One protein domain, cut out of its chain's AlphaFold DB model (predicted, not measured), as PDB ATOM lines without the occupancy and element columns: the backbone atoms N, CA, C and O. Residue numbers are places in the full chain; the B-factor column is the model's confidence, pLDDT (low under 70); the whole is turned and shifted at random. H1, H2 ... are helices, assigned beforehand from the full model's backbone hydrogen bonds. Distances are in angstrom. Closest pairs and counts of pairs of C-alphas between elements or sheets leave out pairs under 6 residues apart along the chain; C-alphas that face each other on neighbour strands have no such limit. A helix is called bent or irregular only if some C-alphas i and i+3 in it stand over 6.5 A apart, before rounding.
ATOM      1  N   VAL A   2     121.178 104.567 133.202       66.75
ATOM      2  CA  VAL A   2     122.249 104.434 134.219       66.75
ATOM      3  C   VAL A   2     123.647 104.300 133.596       66.75
ATOM      4  O   VAL A   2     124.573 104.980 134.018       66.75
ATOM      5  N   THR A   3     123.787 103.506 132.532       75.69
ATOM      6  CA  THR A   3     125.052 103.326 131.795       75.69
ATOM      7  C   THR A   3     125.558 104.609 131.131       75.69
ATOM      8  O   THR A   3     126.746 104.898 131.194       75.69
ATOM      9  N   HIS A   4     124.668 105.418 130.546       84.81
ATOM     10  CA  HIS A   4     125.044 106.696 129.930       84.81
ATOM     11  C   HIS A   4     125.475 107.738 130.961       84.81
ATOM     12  O   HIS A   4     126.434 108.465 130.724       84.81
ATOM     13  N   LEU A   5     124.787 107.801 132.106       89.69
ATOM     14  CA  LEU A   5     125.187 108.686 133.195       89.69
ATOM     15  C   LEU A   5     126.551 108.272 133.762       89.69
ATOM     16  O   LEU A   5     127.399 109.133 133.964       89.69
ATOM     17  N   LEU A   6     126.779 106.969 133.964       90.12
ATOM     18  CA  LEU A   6     128.069 106.449 134.419       90.12
ATOM     19  C   LEU A   6     129.197 106.793 133.439       90.12
ATOM     20  O   LEU A   6     130.223 107.300 133.873       90.12
ATOM     21  N   GLU A   7     129.007 106.570 132.139       93.00
ATOM     22  CA  GLU A   7     129.997 106.936 131.114       93.00
ATOM     23  C   GLU A   7     130.274 108.446 131.098       93.00
ATOM     24  O   GLU A   7     131.429 108.861 131.045       93.00
ATOM     25  N   LEU A   8     129.242 109.290 131.210       95.00
ATOM     26  CA  LEU A   8     129.423 110.743 131.276       95.00
ATOM     27  C   LEU A   8     130.232 111.159 132.514       95.00
ATOM     28  O   LEU A   8     131.179 111.935 132.400       95.00
ATOM     29  N   LEU A   9     129.878 110.633 133.689       95.12
ATOM     30  CA  LEU A   9     130.601 110.902 134.935       95.12
ATOM     31  C   LEU A   9     132.043 110.389 134.866       95.12
ATOM     32  O   LEU A   9     132.955 111.089 135.305       95.12
ATOM     33  N   ALA A  10     132.252 109.214 134.269       96.44
ATOM     34  CA  ALA A  10     133.569 108.639 134.048       96.44
ATOM     35  C   ALA A  10     134.436 109.551 133.173       96.44
ATOM     36  O   ALA A  10     135.553 109.877 133.565       96.44
ATOM     37  N   TRP A  11     133.918 110.042 132.043       97.62
ATOM     38  CA  TRP A  11     134.641 110.989 131.189       97.62
ATOM     39  C   TRP A  11     134.986 112.292 131.905       97.62
ATOM     40  O   TRP A  11     136.120 112.758 131.801       97.62
ATOM     41  N   ILE A  12     134.038 112.867 132.652       97.69
ATOM     42  CA  ILE A  12     134.272 114.094 133.429       97.69
ATOM     43  C   ILE A  12     135.394 113.865 134.445       97.69
ATOM     44  O   ILE A  12     136.336 114.655 134.516       97.69
ATOM     45  N   TRP A  13     135.323 112.777 135.211       97.75
ATOM     46  CA  TRP A  13     136.327 112.465 136.221       97.75
ATOM     47  C   TRP A  13     137.701 112.175 135.609       97.75
ATOM     48  O   TRP A  13     138.701 112.740 136.050       97.75
ATOM     49  N   ILE A  14     137.762 111.369 134.547       98.06
ATOM     50  CA  ILE A  14     139.005 111.081 133.826       98.06
ATOM     51  C   ILE A  14     139.622 112.379 133.298       98.06
ATOM     52  O   ILE A  14     140.815 112.603 133.497       98.06
ATOM     53  N   ALA A  15     138.830 113.280 132.710       98.19
ATOM     54  CA  ALA A  15     139.317 114.582 132.253       98.19
ATOM     55  C   ALA A  15     139.903 115.422 133.403       98.19
ATOM     56  O   ALA A  15     140.949 116.052 133.237       98.19
ATOM     57  N   ILE A  16     139.281 115.393 134.588       98.38
ATOM     58  CA  ILE A  16     139.798 116.053 135.797       98.38
ATOM     59  C   ILE A  16     141.123 115.420 136.256       98.38
ATOM     60  O   ILE A  16     142.055 116.152 136.618       98.38
ATOM     61  N   CYS A  17     141.251 114.090 136.223       98.19
ATOM     62  CA  CYS A  17     142.512 113.402 136.516       98.19
ATOM     63  C   CYS A  17     143.608 113.804 135.527       98.19
ATOM     64  O   CYS A  17     144.681 114.222 135.954       98.19
ATOM     65  N   PHE A  18     143.324 113.796 134.220       98.19
ATOM     66  CA  PHE A  18     144.275 114.240 133.198       98.19
ATOM     67  C   PHE A  18     144.692 115.700 133.392       98.19
ATOM     68  O   PHE A  18     145.883 116.000 133.352       98.19
ATOM     69  N   ALA A  19     143.751 116.609 133.664       98.19
ATOM     70  CA  ALA A  19     144.074 118.003 133.964       98.19
ATOM     71  C   ALA A  19     144.985 118.123 135.199       98.19
ATOM     72  O   ALA A  19     145.964 118.872 135.183       98.19
ATOM     73  N   SER A  20     144.712 117.346 136.250       98.06
ATOM     74  CA  SER A  20     145.538 117.301 137.463       98.06
ATOM     75  C   SER A  20     146.946 116.776 137.169       98.06
ATOM     76  O   SER A  20     147.927 117.403 137.569       98.06
ATOM     77  N   THR A  21     147.059 115.685 136.408       97.69
ATOM     78  CA  THR A  21     148.333 115.120 135.945       97.69
ATOM     79  C   THR A  21     149.120 116.107 135.094       97.69
ATOM     80  O   THR A  21     150.315 116.264 135.318       97.69
ATOM     81  N   LEU A  22     148.481 116.820 134.163       97.75
ATOM     82  CA  LEU A  22     149.148 117.834 133.341       97.75
ATOM     83  C   LEU A  22     149.708 118.972 134.198       97.75
ATOM     84  O   LEU A  22     150.839 119.402 133.981       97.75
ATOM     85  N   LEU A  23     148.958 119.435 135.202       97.06
ATOM     86  CA  LEU A  23     149.443 120.457 136.131       97.06
ATOM     87  C   LEU A  23     150.652 119.968 136.936       97.06
ATOM     88  O   LEU A  23     151.628 120.709 137.054       97.06
ATOM     89  N   ILE A  24     150.608 118.734 137.450       96.06
ATOM     90  CA  ILE A  24     151.746 118.102 138.133       96.06
ATOM     91  C   ILE A  24     152.944 118.023 137.185       96.06
ATOM     92  O   ILE A  24     154.030 118.467 137.536       96.06
ATOM     93  N   LEU A  25     152.748 117.516 135.968       95.31
ATOM     94  CA  LEU A  25     153.804 117.310 134.981       95.31
ATOM     95  C   LEU A  25     154.492 118.632 134.602       95.31
ATOM     96  O   LEU A  25     155.718 118.730 134.643       95.31
ATOM     97  N   VAL A  26     153.714 119.680 134.311       94.75
ATOM     98  CA  VAL A  26     154.237 121.029 134.029       94.75
ATOM     99  C   VAL A  26     155.029 121.574 135.217       94.75
ATOM    100  O   VAL A  26     156.069 122.205 135.028       94.75
ATOM    101  N   GLN A  27     154.559 121.349 136.446       91.56
ATOM    102  CA  GLN A  27     155.273 121.783 137.648       91.56
ATOM    103  C   GLN A  27     156.571 121.000 137.847       91.56
ATOM    104  O   GLN A  27     157.600 121.609 138.116       91.56
ATOM    105  N   THR A  28     156.563 119.692 137.622       90.12
ATOM    106  CA  THR A  28     157.746 118.835 137.703       90.12
ATOM    107  C   THR A  28     158.822 119.242 136.696       90.12
ATOM    108  O   THR A  28     159.990 119.324 137.060       90.12
ATOM    109  N   PHE A  29     158.448 119.625 135.470       89.06
ATOM    110  CA  PHE A  29     159.408 120.168 134.500       89.06
ATOM    111  C   PHE A  29     160.024 121.506 134.931       89.06
ATOM    112  O   PHE A  29     161.179 121.784 134.619       89.06
ATOM    113  N   ARG A  30     159.273 122.350 135.651       88.00
ATOM    114  CA  ARG A  30     159.766 123.647 136.152       88.00
ATOM    115  C   ARG A  30     160.581 123.514 137.436       88.00
ATOM    116  O   ARG A  30     161.515 124.281 137.656       88.00
ATOM    117  N   THR A  31     160.207 122.574 138.294       84.69
ATOM    118  CA  THR A  31     160.832 122.309 139.592       84.69
ATOM    119  C   THR A  31     161.004 120.800 139.781       84.69
ATOM    120  O   THR A  31     160.166 120.175 140.442       84.69
ATOM    121  N   PRO A  32     162.082 120.219 139.218       84.88
ATOM    122  CA  PRO A  32     162.354 118.789 139.332       84.88
ATOM    123  C   PRO A  32     162.470 118.339 140.787       84.88
ATOM    124  O   PRO A  32     162.994 119.067 141.647       84.88
ATOM    125  N   GLN A  33     161.985 117.133 141.069       86.12
ATOM    126  CA  GLN A  33     162.070 116.533 142.394       86.12
ATOM    127  C   GLN A  33     163.519 116.120 142.705       86.12
ATOM    128  O   GLN A  33     164.343 115.866 141.826       86.12
ATOM    129  N   LYS A  34     163.857 116.020 143.995       83.50
ATOM    130  CA  LYS A  34     165.173 115.548 144.459       83.50
ATOM    131  C   LYS A  34     165.483 114.132 143.958       83.50
ATOM    132  O   LYS A  34     166.638 113.832 143.668       83.50
ATOM    133  N   MET A  35     164.463 113.278 143.888       85.44
ATOM    134  CA  MET A  35     164.544 111.922 143.350       85.44
ATOM    135  C   MET A  35     163.839 111.889 141.999       85.44
ATOM    136  O   MET A  35     162.631 112.098 141.951       85.44
ATOM    137  N   TRP A  36     164.572 111.579 140.931       90.25
ATOM    138  CA  TRP A  36     164.039 111.586 139.564       90.25
ATOM    139  C   TRP A  36     162.818 110.667 139.394       90.25
ATOM    140  O   TRP A  36     161.898 110.987 138.655       90.25
ATOM    141  N   ILE A  37     162.762 109.541 140.118       92.31
ATOM    142  CA  ILE A  37     161.626 108.615 140.036       92.31
ATOM    143  C   ILE A  37     160.318 109.283 140.483       92.31
ATOM    144  O   ILE A  37     159.253 108.967 139.961       92.31
ATOM    145  N   MET A  38     160.387 110.271 141.383       92.56
ATOM    146  CA  MET A  38     159.210 111.038 141.797       92.56
ATOM    147  C   MET A  38     158.663 111.935 140.691       92.56
ATOM    148  O   MET A  38     157.471 112.241 140.708       92.56
ATOM    149  N   ASP A  39     159.490 112.303 139.712       93.19
ATOM    150  CA  ASP A  39     159.038 113.030 138.528       93.19
ATOM    151  C   ASP A  39     158.099 112.169 137.660       93.19
ATOM    152  O   ASP A  39     157.286 112.715 136.919       93.19
ATOM    153  N   VAL A  40     158.167 110.836 137.799       95.50
ATOM    154  CA  VAL A  40     157.281 109.860 137.142       95.50
ATOM    155  C   VAL A  40     156.127 109.444 138.055       95.50
ATOM    156  O   VAL A  40     154.977 109.422 137.621       95.50
ATOM    157  N   VAL A  41     156.412 109.156 139.330       96.12
ATOM    158  CA  VAL A  41     155.410 108.710 140.314       96.12
ATOM    159  C   VAL A  41     154.268 109.713 140.429       96.12
ATOM    160  O   VAL A  41     153.111 109.324 140.326       96.12
ATOM    161  N   TRP A  42     154.563 111.007 140.586       96.06
ATOM    162  CA  TRP A  42     153.520 112.012 140.804       96.06
ATOM    163  C   TRP A  42     152.521 112.134 139.641       96.06
ATOM    164  O   TRP A  42     151.317 112.123 139.912       96.06
ATOM    165  N   PRO A  43     152.952 112.233 138.364       97.00
ATOM    166  CA  PRO A  43     152.032 112.185 137.229       97.00
ATOM    167  C   PRO A  43     151.163 110.925 137.189       97.00
ATOM    168  O   PRO A  43     149.958 111.039 136.954       97.00
ATOM    169  N   VAL A  44     151.746 109.751 137.458       97.88
ATOM    170  CA  VAL A  44     151.024 108.466 137.481       97.88
ATOM    171  C   VAL A  44     149.988 108.452 138.601       97.88
ATOM    172  O   VAL A  44     148.828 108.137 138.362       97.88
ATOM    173  N   THR A  45     150.361 108.890 139.804       97.69
ATOM    174  CA  THR A  45     149.433 109.069 140.930       97.69
ATOM    175  C   THR A  45     148.304 110.041 140.582       97.69
ATOM    176  O   THR A  45     147.148 109.806 140.933       97.69
ATOM    177  N   GLY A  46     148.609 111.108 139.838       97.75
ATOM    178  CA  GLY A  46     147.614 112.044 139.315       97.75
ATOM    179  C   GLY A  46     146.564 111.395 138.414       97.75
ATOM    180  O   GLY A  46     145.411 111.821 138.444       97.75
ATOM    181  N   LEU A  47     146.920 110.336 137.676       97.69
ATOM    182  CA  LEU A  47     145.992 109.686 136.750       97.69
ATOM    183  C   LEU A  47     144.848 108.974 137.467       97.69
ATOM    184  O   LEU A  47     143.786 108.853 136.867       97.69
ATOM    185  N   TYR A  48     145.022 108.535 138.720       97.06
ATOM    186  CA  TYR A  48     143.966 107.839 139.467       97.06
ATOM    187  C   TYR A  48     143.453 108.584 140.705       97.06
ATOM    188  O   TYR A  48     142.268 108.494 141.007       97.06
ATOM    189  N   LEU A  49     144.284 109.378 141.392       96.94
ATOM    190  CA  LEU A  49     143.864 110.202 142.543       96.94
ATOM    191  C   LEU A  49     143.480 111.639 142.152       96.94
ATOM    192  O   LEU A  49     142.949 112.385 142.982       96.94
ATOM    193  N   GLY A  50     143.766 112.055 140.916       97.00
ATOM    194  CA  GLY A  50     143.320 113.324 140.354       97.00
ATOM    195  C   GLY A  50     143.678 114.547 141.217       97.00
ATOM    196  O   GLY A  50     144.848 114.729 141.579       97.00
ATOM    197  N   PRO A  51     142.701 115.401 141.585       97.19
ATOM    198  CA  PRO A  51     142.955 116.623 142.350       97.19
ATOM    199  C   PRO A  51     143.592 116.373 143.719       97.19
ATOM    200  O   PRO A  51     144.332 117.221 144.221       97.19
ATOM    201  N   PHE A  52     143.335 115.211 144.327       96.38
ATOM    202  CA  PHE A  52     143.922 114.860 145.616       96.38
ATOM    203  C   PHE A  52     145.433 114.615 145.501       96.38
ATOM    204  O   PHE A  52     146.197 115.091 146.343       96.38
ATOM    205  N   ALA A  53     145.889 113.975 144.418       96.50
ATOM    206  CA  ALA A  53     147.318 113.858 144.125       96.50
ATOM    207  C   ALA A  53     147.958 115.232 143.906       96.50
ATOM    208  O   ALA A  53     149.019 115.502 144.459       96.50
ATOM    209  N   LEU A  54     147.297 116.134 143.170       95.88
ATOM    210  CA  LEU A  54     147.787 117.502 142.962       95.88
ATOM    211  C   LEU A  54     147.887 118.283 144.283       95.88
ATOM    212  O   LEU A  54     148.850 119.021 144.501       95.88
ATOM    213  N   TYR A  55     146.915 118.116 145.181       95.06
ATOM    214  CA  TYR A  55     146.952 118.695 146.522       95.06
ATOM    215  C   TYR A  55     148.166 118.192 147.319       95.06
ATOM    216  O   TYR A  55     148.941 119.002 147.837       95.06
ATOM    217  N   LEU A  56     148.375 116.872 147.369       93.56
ATOM    218  CA  LEU A  56     149.510 116.272 148.073       93.56
ATOM    219  C   LEU A  56     150.853 116.623 147.425       93.56
ATOM    220  O   LEU A  56     151.819 116.881 148.139       93.56
ATOM    221  N   TYR A  57     150.908 116.716 146.097       92.62
ATOM    222  CA  TYR A  57     152.081 117.180 145.362       92.62
ATOM    223  C   TYR A  57     152.467 118.595 145.794       92.62
ATOM    224  O   TYR A  57     153.590 118.832 146.225       92.62
ATOM    225  N   ARG A  58     151.519 119.541 145.785       91.38
ATOM    226  CA  ARG A  58     151.786 120.926 146.212       91.38
ATOM    227  C   ARG A  58     152.240 121.009 147.665       91.38
ATOM    228  O   ARG A  58     153.101 121.827 147.987       91.38
ATOM    229  N   LYS A  59     151.682 120.162 148.532       88.19
ATOM    230  CA  LYS A  59     152.109 120.031 149.929       88.19
ATOM    231  C   LYS A  59     153.479 119.369 150.069       88.19
ATOM    232  O   LYS A  59     154.145 119.636 151.056       88.19
ATOM    233  N   SER A  60     153.927 118.554 149.118       85.88
ATOM    234  CA  SER A  60     155.244 117.912 149.171       85.88
ATOM    235  C   SER A  60     156.369 118.772 148.584       85.88
ATOM    236  O   SER A  60     157.516 118.611 148.989       85.88
ATOM    237  N   THR A  86     154.367 111.404 159.228       87.25
ATOM    238  CA  THR A  86     153.091 112.102 159.046       87.25
ATOM    239  C   THR A  86     152.217 111.378 158.018       87.25
ATOM    240  O   THR A  86     152.705 110.614 157.180       87.25
ATOM    241  N   ALA A  87     150.910 111.657 158.018       88.44
ATOM    242  CA  ALA A  87     149.983 111.069 157.046       88.44
ATOM    243  C   ALA A  87     150.391 111.355 155.586       88.44
ATOM    244  O   ALA A  87     150.304 110.473 154.734       88.44
ATOM    245  N   ILE A  88     150.896 112.563 155.306       87.31
ATOM    246  CA  ILE A  88     151.369 112.955 153.969       87.31
ATOM    247  C   ILE A  88     152.581 112.112 153.564       87.31
ATOM    248  O   ILE A  88     152.618 111.587 152.457       87.31
ATOM    249  N   GLN A  89     153.548 111.927 154.461       85.81
ATOM    250  CA  GLN A  89     154.742 111.124 154.179       85.81
ATOM    251  C   GLN A  89     154.410 109.656 153.973       85.81
ATOM    252  O   GLN A  89     154.941 109.036 153.056       85.81
ATOM    253  N   ASN A  90     153.501 109.116 154.786       91.38
ATOM    254  CA  ASN A  90     153.019 107.756 154.598       91.38
ATOM    255  C   ASN A  90     152.323 107.595 153.236       91.38
ATOM    256  O   ASN A  90     152.538 106.606 152.549       91.38
ATOM    257  N   SER A  91     151.550 108.598 152.810       93.00
ATOM    258  CA  SER A  91     150.905 108.605 151.491       93.00
ATOM    259  C   SER A  91     151.936 108.610 150.358       93.00
ATOM    260  O   SER A  91     151.862 107.788 149.452       93.00
ATOM    261  N   ILE A  92     152.946 109.484 150.445       90.62
ATOM    262  CA  ILE A  92     154.034 109.555 149.458       90.62
ATOM    263  C   ILE A  92     154.810 108.235 149.410       90.62
ATOM    264  O   ILE A  92     155.135 107.764 148.324       90.62
ATOM    265  N   ALA A  93     155.048 107.601 150.564       90.38
ATOM    266  CA  ALA A  93     155.668 106.284 150.633       90.38
ATOM    267  C   ALA A  93     154.875 105.234 149.831       90.38
ATOM    268  O   ALA A  93     155.488 104.471 149.082       90.38
ATOM    269  N   VAL A  94     153.539 105.227 149.928       94.81
ATOM    270  CA  VAL A  94     152.682 104.339 149.119       94.81
ATOM    271  C   VAL A  94     152.775 104.677 147.630       94.81
ATOM    272  O   VAL A  94     152.806 103.763 146.814       94.81
ATOM    273  N   PHE A  95     152.853 105.955 147.250       95.31
ATOM    274  CA  PHE A  95     152.864 106.349 145.834       95.31
ATOM    275  C   PHE A  95     154.017 105.736 145.035       95.31
ATOM    276  O   PHE A  95     153.823 105.443 143.860       95.31
ATOM    277  N   HIS A  96     155.171 105.468 145.654       91.81
ATOM    278  CA  HIS A  96     156.294 104.807 144.981       91.81
ATOM    279  C   HIS A  96     155.907 103.443 144.399       91.81
ATOM    280  O   HIS A  96     155.987 103.247 143.189       91.81
ATOM    281  N   CYS A  97     155.455 102.514 145.243       93.62
ATOM    282  CA  CYS A  97     155.045 101.192 144.780       93.62
ATOM    283  C   CYS A  97     153.681 101.234 144.085       93.62
ATOM    284  O   CYS A  97     153.509 100.561 143.075       93.62
ATOM    285  N   GLY A  98     152.752 102.073 144.553       96.44
ATOM    286  CA  GLY A  98     151.408 102.211 143.991       96.44
ATOM    287  C   GLY A  98     151.399 102.705 142.545       96.44
ATOM    288  O   GLY A  98     150.598 102.223 141.751       96.44
ATOM    289  N   ALA A  99     152.318 103.601 142.164       97.44
ATOM    290  CA  ALA A  99     152.489 104.002 140.766       97.44
ATOM    291  C   ALA A  99     152.962 102.830 139.891       97.44
ATOM    292  O   ALA A  99     152.441 102.642 138.795       97.44
ATOM    293  N   GLY A 100     153.907 102.025 140.389       97.06
ATOM    294  CA  GLY A 100     154.352 100.806 139.712       97.06
ATOM    295  C   GLY A 100     153.227  99.776 139.565       97.06
ATOM    296  O   GLY A 100     153.044  99.258 138.467       97.06
ATOM    297  N   CYS A 101     152.442  99.548 140.627       97.62
ATOM    298  CA  CYS A 101     151.278  98.652 140.605       97.62
ATOM    299  C   CYS A 101     150.264  99.117 139.557       97.62
ATOM    300  O   CYS A 101     150.006  98.408 138.595       97.62
ATOM    301  N   SER A 102     149.864 100.390 139.628       97.75
ATOM    302  CA  SER A 102     148.868 100.976 138.721       97.75
ATOM    303  C   SER A 102     149.269 100.900 137.242       97.75
ATOM    304  O   SER A 102     148.413 100.714 136.379       97.75
ATOM    305  N   ILE A 103     150.562 101.065 136.923       98.06
ATOM    306  CA  ILE A 103     151.062 100.866 135.551       98.06
ATOM    307  C   ILE A 103     151.005  99.385 135.173       98.06
ATOM    308  O   ILE A 103     150.603  99.071 134.054       98.06
ATOM    309  N   GLY A 104     151.406  98.491 136.080       97.69
ATOM    310  CA  GLY A 104     151.373  97.044 135.870       97.69
ATOM    311  C   GLY A 104     149.970  96.540 135.562       97.69
ATOM    312  O   GLY A 104     149.785  95.870 134.549       97.69
ATOM    313  N   ASP A 105     148.991  96.966 136.351       97.19
ATOM    314  CA  ASP A 105     147.584  96.618 136.158       97.19
ATOM    315  C   ASP A 105     147.050  97.182 134.844       97.19
ATOM    316  O   ASP A 105     146.459  96.474 134.035       97.19
ATOM    317  N   ALA A 106     147.322  98.459 134.552       96.88
ATOM    318  CA  ALA A 106     146.911  99.049 133.280       96.88
ATOM    319  C   ALA A 106     147.518  98.304 132.076       96.88
ATOM    320  O   ALA A 106     146.858  98.152 131.048       96.88
ATOM    321  N   MET A 107     148.760  97.822 132.188       96.81
ATOM    322  CA  MET A 107     149.393  96.999 131.158       96.81
ATOM    323  C   MET A 107     148.728  95.628 131.035       96.81
ATOM    324  O   MET A 107     148.433  95.213 129.916       96.81
ATOM    325  N   ALA A 108     148.481  94.928 132.141       95.94
ATOM    326  CA  ALA A 108     147.829  93.619 132.132       95.94
ATOM    327  C   ALA A 108     146.418  93.700 131.533       95.94
ATOM    328  O   ALA A 108     146.091  92.924 130.630       95.94
ATOM    329  N   GLU A 109     145.640  94.707 131.923       95.00
ATOM    330  CA  GLU A 109     144.293  94.958 131.404       95.00
ATOM    331  C   GLU A 109     144.247  95.235 129.897       95.00
ATOM    332  O   GLU A 109     143.264  94.920 129.222       95.00
ATOM    333  N   LEU A 110     145.322  95.786 129.335       95.38
ATOM    334  CA  LEU A 110     145.464  95.973 127.893       95.38
ATOM    335  C   LEU A 110     145.992  94.710 127.194       95.38
ATOM    336  O   LEU A 110     145.545  94.387 126.092       95.38
ATOM    337  N   LEU A 111     146.927  93.988 127.815       94.94
ATOM    338  CA  LEU A 111     147.598  92.825 127.226       94.94
ATOM    339  C   LEU A 111     146.700  91.589 127.153       94.94
ATOM    340  O   LEU A 111     146.718  90.902 126.133       94.94
ATOM    341  N   VAL A 112     145.912  91.306 128.193       94.56
ATOM    342  CA  VAL A 112     145.030  90.126 128.247       94.56
ATOM    343  C   VAL A 112     144.102  90.049 127.027       94.56
ATOM    344  O   VAL A 112     144.163  89.043 126.313       94.56
ATOM    345  N   PRO A 113     143.281  91.076 126.720       92.56
ATOM    346  CA  PRO A 113     142.425  91.038 125.539       92.56
ATOM    347  C   PRO A 113     143.214  91.158 124.230       92.56
ATOM    348  O   PRO A 113     142.842  90.509 123.255       92.56
ATOM    349  N   ALA A 114     144.301  91.939 124.186       93.00
ATOM    350  CA  ALA A 114     145.099  92.114 122.967       93.00
ATOM    351  C   ALA A 114     145.777  90.814 122.503       93.00
ATOM    352  O   ALA A 114     145.933  90.590 121.304       93.00
ATOM    353  N   LEU A 115     146.157  89.954 123.448       94.69
ATOM    354  CA  LEU A 115     146.793  88.661 123.199       94.69
ATOM    355  C   LEU A 115     145.815  87.480 123.317       94.69
ATOM    356  O   LEU A 115     146.241  86.331 123.227       94.69
ATOM    357  N   ALA A 116     144.519  87.752 123.522       92.81
ATOM    358  CA  ALA A 116     143.471  86.751 123.728       92.81
ATOM    359  C   ALA A 116     143.830  85.690 124.794       92.81
ATOM    360  O   ALA A 116     143.549  84.500 124.634       92.81
ATOM    361  N   LEU A 117     144.470  86.114 125.888       93.38
ATOM    362  CA  LEU A 117     144.897  85.217 126.964       93.38
ATOM    363  C   LEU A 117     143.697  84.791 127.810       93.38
ATOM    364  O   LEU A 117     142.912  85.627 128.252       93.38
ATOM    365  N   ASN A 118     143.565  83.489 128.065       94.44
ATOM    366  CA  ASN A 118     142.460  82.946 128.858       94.44
ATOM    367  C   ASN A 118     142.819  81.605 129.525       94.44
ATOM    368  O   ASN A 118     142.135  80.598 129.350       94.44
ATOM    369  N   PHE A 119     143.937  81.555 130.248       94.94
ATOM    370  CA  PHE A 119     144.422  80.309 130.857       94.94
ATOM    371  C   PHE A 119     143.800  80.003 132.232       94.94
ATOM    372  O   PHE A 119     143.906  78.876 132.705       94.94
ATOM    373  N   ALA A 120     143.143  80.977 132.870       93.25
ATOM    374  CA  ALA A 120     142.494  80.831 134.180       93.25
ATOM    375  C   ALA A 120     141.068  81.427 134.208       93.25
ATOM    376  O   ALA A 120     140.606  81.913 135.241       93.25
ATOM    377  N   GLY A 121     140.380  81.443 133.059       90.94
ATOM    378  CA  GLY A 121     139.172  82.251 132.857       90.94
ATOM    379  C   GLY A 121     139.516  83.728 132.627       90.94
ATOM    380  O   GLY A 121     140.605  84.171 132.992       90.94
ATOM    381  N   GLU A 122     138.611  84.504 132.020       87.31
ATOM    382  CA  GLU A 122     138.894  85.901 131.638       87.31
ATOM    383  C   GLU A 122     139.300  86.733 132.863       87.31
ATOM    384  O   GLU A 122     140.363  87.348 132.882       87.31
ATOM    385  N   PHE A 123     138.493  86.677 133.926       90.69
ATOM    386  CA  PHE A 123     138.755  87.417 135.158       90.69
ATOM    387  C   PHE A 123     140.001  86.905 135.899       90.69
ATOM    388  O   PHE A 123     140.845  87.700 136.294       90.69
ATOM    389  N   GLY A 124     140.173  85.585 136.039       93.69
ATOM    390  CA  GLY A 124     141.337  85.012 136.727       93.69
ATOM    391  C   GLY A 124     142.658  85.273 135.998       93.69
ATOM    392  O   GLY A 124     143.674  85.544 136.635       93.69
ATOM    393  N   THR A 125     142.641  85.254 134.663       94.69
ATOM    394  CA  THR A 125     143.810  85.569 133.827       94.69
ATOM    395  C   THR A 125     144.257  87.018 134.021       94.69
ATOM    396  O   THR A 125     145.459  87.263 134.116       94.69
ATOM    397  N   ARG A 126     143.300  87.953 134.137       93.56
ATOM    398  CA  ARG A 126     143.568  89.366 134.456       93.56
ATOM    399  C   ARG A 126     144.242  89.498 135.814       93.56
ATOM    400  O   ARG A 126     145.395  89.896 135.843       93.56
ATOM    401  N   LEU A 127     143.621  88.988 136.882       95.38
ATOM    402  CA  LEU A 127     144.172  89.099 138.242       95.38
ATOM    403  C   LEU A 127     145.591  88.522 138.386       95.38
ATOM    404  O   LEU A 127     146.414  89.056 139.125       95.38
ATOM    405  N   ILE A 128     145.890  87.415 137.700       97.06
ATOM    406  CA  ILE A 128     147.230  86.814 137.730       97.06
ATOM    407  C   ILE A 128     148.249  87.729 137.044       97.06
ATOM    408  O   ILE A 128     149.345  87.922 137.573       97.06
ATOM    409  N   LEU A 129     147.917  88.272 135.868       97.25
ATOM    410  CA  LEU A 129     148.826  89.163 135.150       97.25
ATOM    411  C   LEU A 129     148.949  90.534 135.812       97.25
ATOM    412  O   LEU A 129     150.074  91.029 135.877       97.25
ATOM    413  N   ASP A 130     147.855  91.084 136.341       96.75
ATOM    414  CA  ASP A 130     147.832  92.293 137.171       96.75
ATOM    415  C   ASP A 130     148.844  92.127 138.306       96.75
ATOM    416  O   ASP A 130     149.868  92.807 138.328       96.75
ATOM    417  N   PHE A 131     148.690  91.083 139.132       98.06
ATOM    418  CA  PHE A 131     149.575  90.849 140.273       98.06
ATOM    419  C   PHE A 131     151.049  90.693 139.872       98.06
ATOM    420  O   PHE A 131     151.938  91.247 140.524       98.06
ATOM    421  N   ILE A 132     151.345  89.931 138.810       98.25
ATOM    422  CA  ILE A 132     152.728  89.710 138.358       98.25
ATOM    423  C   ILE A 132     153.358  91.025 137.888       98.25
ATOM    424  O   ILE A 132     154.474  91.353 138.306       98.25
ATOM    425  N   LEU A 133     152.670  91.777 137.024       98.25
ATOM    426  CA  LEU A 133     153.195  93.032 136.487       98.25
ATOM    427  C   LEU A 133     153.271  94.111 137.567       98.25
ATOM    428  O   LEU A 133     154.294  94.794 137.659       98.25
ATOM    429  N   ALA A 134     152.251  94.218 138.417       97.75
ATOM    430  CA  ALA A 134     152.213  95.136 139.543       97.75
ATOM    431  C   ALA A 134     153.342  94.863 140.536       97.75
ATOM    432  O   ALA A 134     154.039  95.789 140.952       97.75
ATOM    433  N   TYR A 135     153.605  93.593 140.861       98.25
ATOM    434  CA  TYR A 135     154.706  93.229 141.747       98.25
ATOM    435  C   TYR A 135     156.068  93.587 141.154       98.25
ATOM    436  O   TYR A 135     156.888  94.222 141.824       98.25
ATOM    437  N   ILE A 136     156.308  93.238 139.887       98.12
ATOM    438  CA  ILE A 136     157.572  93.543 139.205       98.12
ATOM    439  C   ILE A 136     157.791  95.059 139.135       98.12
ATOM    440  O   ILE A 136     158.839  95.551 139.563       98.12
ATOM    441  N   LEU A 137     156.813  95.817 138.636       97.88
ATOM    442  CA  LEU A 137     156.944  97.265 138.476       97.88
ATOM    443  C   LEU A 137     156.952  98.000 139.818       97.88
ATOM    444  O   LEU A 137     157.744  98.926 139.991       97.88
ATOM    445  N   GLY A 138     156.153  97.571 140.793       96.31
ATOM    446  CA  GLY A 138     156.163  98.111 142.152       96.31
ATOM    447  C   GLY A 138     157.538  97.982 142.810       96.31
ATOM    448  O   GLY A 138     158.059  98.958 143.359       96.31
ATOM    449  N   VAL A 139     158.183  96.815 142.686       96.50
ATOM    450  CA  VAL A 139     159.558  96.601 143.170       96.50
ATOM    451  C   VAL A 139     160.567  97.457 142.398       96.50
ATOM    452  O   VAL A 139     161.458  98.036 143.020       96.50
ATOM    453  N   ILE A 140     160.434  97.592 141.075       96.25
ATOM    454  CA  ILE A 140     161.320  98.438 140.252       96.25
ATOM    455  C   ILE A 140     161.229  99.913 140.668       96.25
ATOM    456  O   ILE A 140     162.252 100.576 140.854       96.25
ATOM    457  N   PHE A 141     160.020 100.438 140.863       94.88
ATOM    458  CA  PHE A 141     159.816 101.822 141.299       94.88
ATOM    459  C   PHE A 141     160.398 102.054 142.698       94.88
ATOM    460  O   PHE A 141     161.060 103.069 142.954       94.88
ATOM    461  N   GLN A 142     160.226 101.082 143.596       93.50
ATOM    462  CA  GLN A 142     160.818 101.156 144.924       93.50
ATOM    463  C   GLN A 142     162.350 101.055 144.885       93.50
ATOM    464  O   GLN A 142     163.031 101.767 145.627       93.50
ATOM    465  N   TYR A 143     162.914 100.237 143.995       94.31
ATOM    466  CA  TYR A 143     164.359 100.132 143.783       94.31
ATOM    467  C   TYR A 143     164.979 101.488 143.431       94.31
ATOM    468  O   TYR A 143     165.934 101.918 144.084       94.31
ATOM    469  N   PHE A 144     164.397 102.202 142.464       93.31
ATOM    470  CA  PHE A 144     164.883 103.524 142.048       93.31
ATOM    471  C   PHE A 144     164.725 104.610 143.114       93.31
ATOM    472  O   PHE A 144     165.339 105.671 143.008       93.31
ATOM    473  N   THR A 145     163.952 104.332 144.159       88.50
ATOM    474  CA  THR A 145     163.832 105.192 145.334       88.50
ATOM    475  C   THR A 145     164.909 104.853 146.366       88.50
ATOM    476  O   THR A 145     165.663 105.724 146.793       88.50
ATOM    477  N   ILE A 146     165.029 103.581 146.753       89.44
ATOM    478  CA  ILE A 146     165.850 103.170 147.900       89.44
ATOM    479  C   ILE A 146     167.345 103.081 147.581       89.44
ATOM    480  O   ILE A 146     168.171 103.426 148.429       89.44
ATOM    481  N   ALA A 147     167.711 102.643 146.371       91.00
ATOM    482  CA  ALA A 147     169.110 102.431 146.010       91.00
ATOM    483  C   ALA A 147     169.919 103.745 146.000       91.00
ATOM    484  O   ALA A 147     170.978 103.768 146.631       91.00
ATOM    485  N   PRO A 148     169.424 104.861 145.417       87.00
ATOM    486  CA  PRO A 148     170.129 106.143 145.476       87.00
ATOM    487  C   PRO A 148     170.152 106.762 146.879       87.00
ATOM    488  O   PRO A 148     171.115 107.435 147.230       87.00
ATOM    489  N   MET A 149     169.109 106.544 147.689       84.50
ATOM    490  CA  MET A 149     169.029 107.102 149.047       84.50
ATOM    491  C   MET A 149     170.035 106.461 150.002       84.50
ATOM    492  O   MET A 149     170.664 107.158 150.794       84.50
ATOM    493  N   ARG A 150     170.182 105.136 149.922       85.81
ATOM    494  CA  ARG A 150     171.076 104.349 150.784       85.81
ATOM    495  C   ARG A 150     172.447 104.080 150.165       85.81
ATOM    496  O   ARG A 150     173.274 103.439 150.804       85.81
ATOM    497  N   ASN A 151     172.674 104.546 148.937       88.25
ATOM    498  CA  ASN A 151     173.898 104.320 148.173       88.25
ATOM    499  C   ASN A 151     174.262 102.820 148.082       88.25
ATOM    500  O   ASN A 151     175.382 102.405 148.376       88.25
ATOM    501  N   LEU A 152     173.264 101.992 147.752       92.50
ATOM    502  CA  LEU A 152     173.383 100.529 147.734       92.50
ATOM    503  C   LEU A 152     173.906 100.018 146.390       92.50
ATOM    504  O   LEU A 152     173.619 100.589 145.339       92.50
ATOM    505  N   SER A 153     174.587  98.869 146.415       94.75
ATOM    506  CA  SER A 153     174.841  98.091 145.195       94.75
ATOM    507  C   SER A 153     173.535  97.553 144.596       94.75
ATOM    508  O   SER A 153     172.522  97.453 145.288       94.75
ATOM    509  N   PHE A 154     173.562  97.140 143.323       94.31
ATOM    510  CA  PHE A 154     172.380  96.630 142.616       94.31
ATOM    511  C   PHE A 154     171.644  95.522 143.394       94.31
ATOM    512  O   PHE A 154     170.467  95.669 143.717       94.31
ATOM    513  N   ALA A 155     172.344  94.447 143.778       95.06
ATOM    514  CA  ALA A 155     171.740  93.321 144.493       95.06
ATOM    515  C   ALA A 155     171.169  93.720 145.865       95.06
ATOM    516  O   ALA A 155     170.068  93.308 146.230       95.06
ATOM    517  N   GLN A 156     171.887  94.563 146.612       95.12
ATOM    518  CA  GLN A 156     171.404  95.076 147.895       95.12
ATOM    519  C   GLN A 156     170.178  95.973 147.717       95.12
ATOM    520  O   GLN A 156     169.246  95.886 148.512       95.12
ATOM    521  N   GLY A 157     170.161  96.809 146.677       94.25
ATOM    522  CA  GLY A 157     169.032  97.666 146.335       94.25
ATOM    523  C   GLY A 157     167.789  96.857 145.984       94.25
ATOM    524  O   GLY A 157     166.714  97.161 146.494       94.25
ATOM    525  N   VAL A 158     167.926  95.800 145.176       96.00
ATOM    526  CA  VAL A 158     166.808  94.910 144.814       96.00
ATOM    527  C   VAL A 158     166.252  94.220 146.058       96.00
ATOM    528  O   VAL A 158     165.050  94.281 146.312       96.00
ATOM    529  N   LEU A 159     167.117  93.629 146.887       96.00
ATOM    530  CA  LEU A 159     166.685  92.973 148.122       96.00
ATOM    531  C   LEU A 159     166.028  93.964 149.095       96.00
ATOM    532  O   LEU A 159     165.027  93.640 149.738       96.00
ATOM    533  N   ALA A 160     166.568  95.180 149.191       93.94
ATOM    534  CA  ALA A 160     165.997  96.240 150.008       93.94
ATOM    535  C   ALA A 160     164.624  96.682 149.485       93.94
ATOM    536  O   ALA A 160     163.721  96.866 150.294       93.94
ATOM    537  N   ALA A 161     164.439  96.799 148.167       94.38
ATOM    538  CA  ALA A 161     163.162  97.158 147.552       94.38
ATOM    539  C   ALA A 161     162.089  96.088 147.794       94.38
ATOM    540  O   ALA A 161     161.004  96.407 148.276       94.38
ATOM    541  N   ILE A 162     162.429  94.816 147.568       96.06
ATOM    542  CA  ILE A 162     161.544  93.675 147.851       96.06
ATOM    543  C   ILE A 162     161.121  93.693 149.322       96.06
ATOM    544  O   ILE A 162     159.932  93.626 149.635       96.06
ATOM    545  N   ARG A 163     162.081  93.833 150.241       94.44
ATOM    546  CA  ARG A 163     161.808  93.863 151.683       94.44
ATOM    547  C   ARG A 163     160.990  95.084 152.106       94.44
ATOM    548  O   ARG A 163     160.195  94.980 153.039       94.44
ATOM    549  N   ALA A 164     161.209  96.224 151.459       91.25
ATOM    550  CA  ALA A 164     160.542  97.474 151.783       91.25
ATOM    551  C   ALA A 164     159.096  97.519 151.291       91.25
ATOM    552  O   ALA A 164     158.326  98.232 151.916       91.25
ATOM    553  N   ASP A 165     158.728  96.787 150.230       94.44
ATOM    554  CA  ASP A 165     157.410  96.960 149.605       94.44
ATOM    555  C   ASP A 165     156.611  95.707 149.276       94.44
ATOM    556  O   ASP A 165     155.450  95.849 148.913       94.44
ATOM    557  N   THR A 166     157.119  94.492 149.499       96.00
ATOM    558  CA  THR A 166     156.318  93.271 149.268       96.00
ATOM    559  C   THR A 166     154.971  93.320 149.995       96.00
ATOM    560  O   THR A 166     153.938  93.042 149.399       96.00
ATOM    561  N   ILE A 167     154.956  93.728 151.267       96.44
ATOM    562  CA  ILE A 167     153.712  93.801 152.049       96.44
ATOM    563  C   ILE A 167     152.817  94.947 151.552       96.44
ATOM    564  O   ILE A 167     151.603  94.779 151.482       96.44
ATOM    565  N   SER A 168     153.408  96.089 151.182       96.25
ATOM    566  CA  SER A 168     152.684  97.223 150.597       96.25
ATOM    567  C   SER A 168     151.975  96.831 149.305       96.25
ATOM    568  O   SER A 168     150.790  97.106 149.167       96.25
ATOM    569  N   ILE A 169     152.699  96.183 148.389       97.56
ATOM    570  CA  ILE A 169     152.208  95.751 147.080       97.56
ATOM    571  C   ILE A 169     151.107  94.713 147.262       97.56
ATOM    572  O   ILE A 169     150.020  94.891 146.739       97.56
ATOM    573  N   ILE A 170     151.336  93.675 148.076       98.12
ATOM    574  CA  ILE A 170     150.316  92.646 148.325       98.12
ATOM    575  C   ILE A 170     149.020  93.276 148.847       98.12
ATOM    576  O   ILE A 170     147.939  92.926 148.387       98.12
ATOM    577  N   LEU A 171     149.108  94.212 149.796       98.12
ATOM    578  CA  LEU A 171     147.912  94.870 150.318       98.12
ATOM    579  C   LEU A 171     147.274  95.828 149.308       98.12
ATOM    580  O   LEU A 171     146.048  95.941 149.313       98.12
ATOM    581  N   PHE A 172     148.063  96.470 148.446       98.38
ATOM    582  CA  PHE A 172     147.552  97.272 147.336       98.38
ATOM    583  C   PHE A 172     146.703  96.408 146.396       98.38
ATOM    584  O   PHE A 172     145.523  96.695 146.200       98.38
ATOM    585  N   GLU A 173     147.258  95.287 145.938       98.31
ATOM    586  CA  GLU A 173     146.579  94.331 145.059       98.31
ATOM    587  C   GLU A 173     145.333  93.731 145.717       98.31
ATOM    588  O   GLU A 173     144.281  93.650 145.095       98.31
ATOM    589  N   ILE A 174     145.382  93.392 147.012       98.19
ATOM    590  CA  ILE A 174     144.197  92.906 147.740       98.19
ATOM    591  C   ILE A 174     143.060  93.937 147.707       98.19
ATOM    592  O   ILE A 174     141.909  93.569 147.463       98.19
ATOM    593  N   GLY A 175     143.358  95.214 147.962       98.00
ATOM    594  CA  GLY A 175     142.347  96.276 147.948       98.00
ATOM    595  C   GLY A 175     141.767  96.501 146.556       98.00
ATOM    596  O   GLY A 175     140.547  96.595 146.391       98.00
ATOM    597  N   MET A 176     142.639  96.525 145.552       97.56
ATOM    598  CA  MET A 176     142.267  96.663 144.152       97.56
ATOM    599  C   MET A 176     141.415  95.486 143.664       97.56
ATOM    600  O   MET A 176     140.313  95.697 143.157       97.56
ATOM    601  N   PHE A 177     141.851  94.247 143.884       97.69
ATOM    602  CA  PHE A 177     141.137  93.045 143.449       97.69
ATOM    603  C   PHE A 177     139.806  92.868 144.166       97.69
ATOM    604  O   PHE A 177     138.831  92.441 143.548       97.69
ATOM    605  N   ALA A 178     139.724  93.245 145.447       97.56
ATOM    606  CA  ALA A 178     138.453  93.274 146.161       97.56
ATOM    607  C   ALA A 178     137.459  94.219 145.470       97.56
ATOM    608  O   ALA A 178     136.309  93.839 145.238       97.56
ATOM    609  N   TRP A 179     137.898  95.419 145.073       97.38
ATOM    610  CA  TRP A 179     137.047  96.344 144.327       97.38
ATOM    611  C   TRP A 179     136.690  95.820 142.933       97.38
ATOM    612  O   TRP A 179     135.525  95.877 142.543       97.38
ATOM    613  N   MET A 180     137.653  95.259 142.198       94.62
ATOM    614  CA  MET A 180     137.406  94.653 140.885       94.62
ATOM    615  C   MET A 180     136.374  93.527 140.974       94.62
ATOM    616  O   MET A 180     135.464  93.475 140.151       94.62
ATOM    617  N   ALA A 181     136.452  92.671 141.996       94.38
ATOM    618  CA  ALA A 181     135.475  91.613 142.231       94.38
ATOM    619  C   ALA A 181     134.083  92.178 142.560       94.38
ATOM    620  O   ALA A 181     133.090  91.723 141.995       94.38
ATOM    621  N   ILE A 182     133.991  93.204 143.415       94.94
ATOM    622  CA  ILE A 182     132.719  93.888 143.710       94.94
ATOM    623  C   ILE A 182     132.120  94.490 142.430       94.94
ATOM    624  O   ILE A 182     130.931  94.319 142.149       94.94
ATOM    625  N   ALA A 183     132.939  95.164 141.624       92.00
ATOM    626  CA  ALA A 183     132.512  95.753 140.363       92.00
ATOM    627  C   ALA A 183     132.020  94.683 139.377       92.00
ATOM    628  O   ALA A 183     130.948  94.834 138.794       92.00
ATOM    629  N   HIS A 184     132.782  93.597 139.235       89.25
ATOM    630  CA  HIS A 184     132.531  92.527 138.277       89.25
ATOM    631  C   HIS A 184     131.313  91.670 138.638       89.25
ATOM    632  O   HIS A 184     130.522  91.355 137.755       89.25
ATOM    633  N   TYR A 185     131.133  91.303 139.910       90.88
ATOM    634  CA  TYR A 185     130.075  90.372 140.319       90.88
ATOM    635  C   TYR A 185     128.798  91.054 140.818       90.88
ATOM    636  O   TYR A 185     127.729  90.456 140.720       90.88
ATOM    637  N   TRP A 186     128.881  92.256 141.403       89.19
ATOM    638  CA  TRP A 186     127.741  92.879 142.095       89.19
ATOM    639  C   TRP A 186     127.250  94.155 141.417       89.19
ATOM    640  O   TRP A 186     126.050  94.301 141.198       89.19
ATOM    641  N   LEU A 187     128.147  95.088 141.086       87.50
ATOM    642  CA  LEU A 187     127.728  96.384 140.538       87.50
ATOM    643  C   LEU A 187     127.383  96.302 139.049       87.50
ATOM    644  O   LEU A 187     126.407  96.904 138.608       87.50
ATOM    645  N   LEU A 188     128.200  95.584 138.274       85.25
ATOM    646  CA  LEU A 188     128.106  95.505 136.814       85.25
ATOM    647  C   LEU A 188     128.285  94.051 136.327       85.25
ATOM    648  O   LEU A 188     129.223  93.755 135.580       85.25
ATOM    649  N   PRO A 189     127.379  93.135 136.730       80.75
ATOM    650  CA  PRO A 189     127.472  91.719 136.381       80.75
ATOM    651  C   PRO A 189     127.227  91.438 134.895       80.75
ATOM    652  O   PRO A 189     127.699  90.431 134.385       80.75
ATOM    653  N   SER A 190     126.486  92.297 134.184       79.69
ATOM    654  CA  SER A 190     126.323  92.193 132.732       79.69
ATOM    655  C   SER A 190     125.792  93.500 132.120       79.69
ATOM    656  O   SER A 190     124.846  94.074 132.666       79.69
ATOM    657  N   PRO A 191     126.333  93.968 130.978       81.06
ATOM    658  CA  PRO A 191     127.575  93.505 130.359       81.06
ATOM    659  C   PRO A 191     128.795  93.913 131.197       81.06
ATOM    660  O   PRO A 191     128.806  94.979 131.813       81.06
ATOM    661  N   HIS A 192     129.842  93.084 131.192       85.19
ATOM    662  CA  HIS A 192     131.098  93.441 131.846       85.19
ATOM    663  C   HIS A 192     131.773  94.623 131.148       85.19
ATOM    664  O   HIS A 192     131.776  94.726 129.916       85.19
ATOM    665  N   LEU A 193     132.371  95.502 131.953       86.50
ATOM    666  CA  LEU A 193     133.167  96.617 131.460       86.50
ATOM    667  C   LEU A 193     134.423  96.103 130.753       86.50
ATOM    668  O   LEU A 193     135.092  95.187 131.235       86.50
ATOM    669  N   LYS A 194     134.755  96.736 129.629       88.25
ATOM    670  CA  LYS A 194     135.923  96.413 128.809       88.25
ATOM    671  C   LYS A 194     136.856  97.626 128.716       88.25
ATOM    672  O   LYS A 194     136.357  98.751 128.750       88.25
ATOM    673  N   PRO A 195     138.170  97.431 128.497       90.94
ATOM    674  CA  PRO A 195     139.150  98.524 128.412       90.94
ATOM    675  C   PRO A 195     138.887  99.593 127.337       90.94
ATOM    676  O   PRO A 195     139.558 100.621 127.311       90.94
ATOM    677  N   ASN A 196     137.919  99.379 126.443       91.00
ATOM    678  CA  ASN A 196     137.507 100.340 125.421       91.00
ATOM    679  C   ASN A 196     136.423 101.335 125.886       91.00
ATOM    680  O   ASN A 196     135.940 102.108 125.059       91.00
ATOM    681  N   SER A 197     136.021 101.323 127.162       93.00
ATOM    682  CA  SER A 197     135.016 102.242 127.716       93.00
ATOM    683  C   SER A 197     135.593 103.132 128.823       93.00
ATOM    684  O   SER A 197     136.536 102.743 129.514       93.00
ATOM    685  N   ALA A 198     135.043 104.336 129.020       95.19
ATOM    686  CA  ALA A 198     135.526 105.226 130.079       95.19
ATOM    687  C   ALA A 198     135.083 104.737 131.459       95.19
ATOM    688  O   ALA A 198     135.848 104.843 132.418       95.19
ATOM    689  N   ALA A 199     133.894 104.133 131.562       94.62
ATOM    690  CA  ALA A 199     133.431 103.527 132.807       94.62
ATOM    691  C   ALA A 199     134.404 102.456 133.329       94.62
ATOM    692  O   ALA A 199     134.621 102.380 134.537       94.62
ATOM    693  N   PHE A 200     135.037 101.676 132.444       94.75
ATOM    694  CA  PHE A 200     136.086 100.728 132.826       94.75
ATOM    695  C   PHE A 200     137.244 101.415 133.551       94.75
ATOM    696  O   PHE A 200     137.559 101.063 134.686       94.75
ATOM    697  N   TRP A 201     137.838 102.433 132.926       96.81
ATOM    698  CA  TRP A 201     138.987 103.141 133.488       96.81
ATOM    699  C   TRP A 201     138.631 103.909 134.756       96.81
ATOM    700  O   TRP A 201     139.427 103.948 135.688       96.81
ATOM    701  N   PHE A 202     137.417 104.449 134.839       96.62
ATOM    702  CA  PHE A 202     136.910 105.037 136.072       96.62
ATOM    703  C   PHE A 202     136.855 104.009 137.210       96.62
ATOM    704  O   PHE A 202     137.372 104.264 138.296       96.62
ATOM    705  N   MET A 203     136.300 102.820 136.964       95.56
ATOM    706  CA  MET A 203     136.254 101.756 137.973       95.56
ATOM    707  C   MET A 203     137.652 101.253 138.347       95.56
ATOM    708  O   MET A 203     137.885 100.967 139.521       95.56
ATOM    709  N   MET A 204     138.589 101.217 137.394       96.38
ATOM    710  CA  MET A 204     140.003 100.926 137.658       96.38
ATOM    711  C   MET A 204     140.652 101.983 138.556       96.38
ATOM    712  O   MET A 204     141.343 101.626 139.503       96.38
ATOM    713  N   GLN A 205     140.390 103.277 138.342       98.06
ATOM    714  CA  GLN A 205     140.897 104.332 139.230       98.06
ATOM    715  C   GLN A 205     140.362 104.171 140.658       98.06
ATOM    716  O   GLN A 205     141.112 104.346 141.616       98.06
ATOM    717  N   VAL A 206     139.090 103.787 140.821       97.69
ATOM    718  CA  VAL A 206     138.534 103.482 142.150       97.69
ATOM    719  C   VAL A 206     139.213 102.253 142.765       97.69
ATOM    720  O   VAL A 206     139.518 102.271 143.957       97.69
ATOM    721  N   ALA A 207     139.531 101.231 141.964       97.88
ATOM    722  CA  ALA A 207     140.294 100.065 142.412       97.88
ATOM    723  C   ALA A 207     141.697 100.458 142.911       97.88
ATOM    724  O   ALA A 207     142.090 100.078 144.012       97.88
ATOM    725  N   MET A 208     142.407 101.306 142.164       98.06
ATOM    726  CA  MET A 208     143.723 101.833 142.549       98.06
ATOM    727  C   MET A 208     143.650 102.690 143.821       98.06
ATOM    728  O   MET A 208     144.552 102.646 144.659       98.06
ATOM    729  N   ILE A 209     142.569 103.458 144.019       98.19
ATOM    730  CA  ILE A 209     142.331 104.186 145.276       98.19
ATOM    731  C   ILE A 209     142.105 103.201 146.430       98.19
ATOM    732  O   ILE A 209     142.668 103.402 147.507       98.19
ATOM    733  N   ALA A 210     141.328 102.134 146.226       98.38
ATOM    734  CA  ALA A 210     141.131 101.098 147.238       98.38
ATOM    735  C   ALA A 210     142.461 100.428 147.616       98.38
ATOM    736  O   ALA A 210     142.768 100.336 148.805       98.38
ATOM    737  N   GLY A 211     143.285 100.069 146.625       98.12
ATOM    738  CA  GLY A 211     144.635  99.547 146.838       98.12
ATOM    739  C   GLY A 211     145.548 100.522 147.583       98.12
ATOM    740  O   GLY A 211     146.239 100.164 148.539       98.12
ATOM    741  N   TYR A 212     145.500 101.806 147.230       98.00
ATOM    742  CA  TYR A 212     146.224 102.845 147.960       98.00
ATOM    743  C   TYR A 212     145.823 102.876 149.444       98.00
ATOM    744  O   TYR A 212     146.694 102.895 150.317       98.00
ATOM    745  N   LEU A 213     144.522 102.837 149.744       97.81
ATOM    746  CA  LEU A 213     144.017 102.881 151.117       97.81
ATOM    747  C   LEU A 213     144.419 101.643 151.928       97.81
ATOM    748  O   LEU A 213     144.792 101.777 153.097       97.81
ATOM    749  N   THR A 214     144.397 100.453 151.328       97.75
ATOM    750  CA  THR A 214     144.809  99.205 151.993       97.75
ATOM    751  C   THR A 214     146.323  99.111 152.192       97.75
ATOM    752  O   THR A 214     146.774  98.495 153.161       97.75
ATOM    753  N   ALA A 215     147.124  99.773 151.355       97.31
ATOM    754  CA  ALA A 215     148.582  99.825 151.486       97.31
ATOM    755  C   ALA A 215     149.092 100.849 152.525       97.31
ATOM    756  O   ALA A 215     150.238 100.743 152.983       97.31
ATOM    757  N   LEU A 216     148.272 101.825 152.941       95.56
ATOM    758  CA  LEU A 216     148.629 102.822 153.965       95.56
ATOM    759  C   LEU A 216     149.085 102.215 155.308       95.56
ATOM    760  O   LEU A 216     150.147 102.624 155.794       95.56
ATOM    761  N   PRO A 217     148.351 101.275 155.945       94.94
ATOM    762  CA  PRO A 217     148.789 100.680 157.209       94.94
ATOM    763  C   PRO A 217     150.082  99.869 157.054       94.94
ATOM    764  O   PRO A 217     150.940  99.907 157.939       94.94
ATOM    765  N   ALA A 218     150.252  99.194 155.912       93.69
ATOM    766  CA  ALA A 218     151.458  98.442 155.577       93.69
ATOM    767  C   ALA A 218     152.690  99.349 155.566       93.69
ATOM    768  O   ALA A 218     153.684  99.074 156.238       93.69
ATOM    769  N   ASN A 219     152.589 100.472 154.849       93.19
ATOM    770  CA  ASN A 219     153.666 101.446 154.728       93.19
ATOM    771  C   ASN A 219     154.006 102.072 156.078       93.19
ATOM    772  O   ASN A 219     155.178 102.130 156.445       93.19
ATOM    773  N   ALA A 220     152.998 102.443 156.871       91.81
ATOM    774  CA  ALA A 220     153.224 103.016 158.193       91.81
ATOM    775  C   ALA A 220     154.003 102.043 159.093       91.81
ATOM    776  O   ALA A 220     154.928 102.448 159.805       91.81
ATOM    777  N   TRP A 221     153.667 100.752 159.040       92.38
ATOM    778  CA  TRP A 221     154.381  99.708 159.770       92.38
ATOM    779  C   TRP A 221     155.807  99.492 159.242       92.38
ATOM    780  O   TRP A 221     156.749  99.444 160.035       92.38
ATOM    781  N   LEU A 222     155.993  99.426 157.921       91.25
ATOM    782  CA  LEU A 222     157.300  99.242 157.274       91.25
ATOM    783  C   LEU A 222     158.274 100.390 157.580       91.25
ATOM    784  O   LEU A 222     159.459 100.143 157.825       91.25
ATOM    785  N   ILE A 223     157.771 101.627 157.621       87.62
ATOM    786  CA  ILE A 223     158.540 102.818 158.004       87.62
ATOM    787  C   ILE A 223     158.927 102.751 159.487       87.62
ATOM    788  O   ILE A 223     160.089 102.963 159.836       87.62
ATOM    789  N   ARG A 224     157.990 102.399 160.380       86.31
ATOM    790  CA  ARG A 224     158.274 102.242 161.823       86.31
ATOM    791  C   ARG A 224     159.315 101.158 162.097       86.31
ATOM    792  O   ARG A 224     160.139 101.321 162.989       86.31
ATOM    793  N   LYS A 225     159.306 100.080 161.310       87.81
ATOM    794  CA  LYS A 225     160.279  98.981 161.391       87.81
ATOM    795  C   LYS A 225     161.653  99.327 160.792       87.81
ATOM    796  O   LYS A 225     162.581  98.531 160.907       87.81
ATOM    797  N   GLY A 226     161.788 100.476 160.122       83.69
ATOM    798  CA  GLY A 226     163.028 100.914 159.468       83.69
ATOM    799  C   GLY A 226     163.351 100.173 158.167       83.69
ATOM    800  O   GLY A 226     164.459 100.273 157.643       83.69
ATOM    801  N   TRP A 227     162.405  99.399 157.626       85.25
ATOM    802  CA  TRP A 227     162.606  98.702 156.351       85.25
ATOM    803  C   TRP A 227     162.413  99.653 155.171       85.25
ATOM    804  O   TRP A 227     163.129  99.533 154.178       85.25
ATOM    805  N   LYS A 228     161.524 100.637 155.333       82.62
ATOM    806  CA  LYS A 228     161.294 101.738 154.397       82.62
ATOM    807  C   LYS A 228     161.845 103.048 154.963       82.62
ATOM    808  O   LYS A 228     161.898 103.229 156.179       82.62
ATOM    809  N   GLU A 229     162.302 103.925 154.076       74.88
ATOM    810  CA  GLU A 229     162.947 105.185 154.449       74.88
ATOM    811  C   GLU A 229     162.010 106.141 155.187       74.88
ATOM    812  O   GLU A 229     160.837 106.284 154.836       74.88
ATOM    813  N   LYS A 230     162.559 106.822 156.198       72.00
ATOM    814  CA  LYS A 230     161.856 107.875 156.927       72.00
ATOM    815  C   LYS A 230     162.126 109.212 156.249       72.00
ATOM    816  O   LYS A 230     163.269 109.632 156.099       72.00
ATOM    817  N   MET A 231     161.062 109.911 155.876       71.44
ATOM    818  CA  MET A 231     161.149 111.348 155.631       71.44
ATOM    819  C   MET A 231     161.063 112.051 156.998       71.44
ATOM    820  O   MET A 231     160.186 111.674 157.775       71.44
TER     821      MET A 231
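What this domain is: This is residues 2 to 60 and 86 to 231 of the 256 residues of the protein "DUF4396 domain-containing protein" of Acidobacteria bacterium AB60 (UniProt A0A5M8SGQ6). The model is an up-and-down bundle of H1, H2, H3, H4, H5, H6b and H7a, each running against the one before it in the chain, while H6a, the first arm of the long bent helix H6, packs on residues 139 to 147 of H5. H4 crosses the middle, with H2, H5, H6b and H7a packed round it, and H1 and H3 lie beyond H2. The printed part has 205 residues with seven named helices, H1 to H7 in chain order, and no named strand: all helix. It is compact, with a radius of gyration of the C-alphas of 17.0 A, and spans 50 by 38 by 29 A.

Where its parts are: H6, residues 154 to 187, is one helix by its hydrogen bonds but bent: C-alphas 164 and 167 are 7.8 A apart. Its arms are H6a, residues 154 to 164, and H6b, residues 167 to 187, 28.5 A long and irregular, with C-alphas 184 and 187 6.6 A apart. H7, residues 198 to 224, also one helix by its hydrogen bonds, is bent, with C-alphas 214 and 217 6.7 A apart; its arms are H7a, residues 198 to 214, and H7b, residues 217 to 224, which ends at C-alpha 224 (158.274, 102.242, 161.823). H5, residues 122 to 150, is 41.7 A long; H4, residues 87 to 114, is 39.3 A long with a kink of 38 degrees near residue 97. H1, residues 2 to 30, begins at C-alpha 2 (122.249, 104.434, 134.219) and is 42.2 A long; H2 is residues 36 to 49 and H3 residues 51 to 60.

How they stand to each other: H6b and H7a form a hairpin, closest at the C-alphas of Phe 172 and Gly 211, 3.7 A. H4 and H5 form another, closest at Cys 101 and Ala 134, 3.8 A between C-alphas. H2, the hub, touches H4 about perpendicular at 73 degrees, and forms hairpins with H1 and H3. Every O i to N i+4 pair is within hydrogen-bond range in H1, H3, H6a, H7a and H7b, against 7 of 10 in H2, 20 of 24 in H4, 23 of 25 in H5 and 16 of 17 in H6b.

The domain as a whole: The C-alphas farthest apart, of Val 2 and Ser 153, are 54.1 A apart. Residues 61 to 85 are not printed; C-alphas 60 and 86 are 11.7 A apart across the cut. Of the links printed whole, none is long. Residue 2 alone has pLDDT under 70.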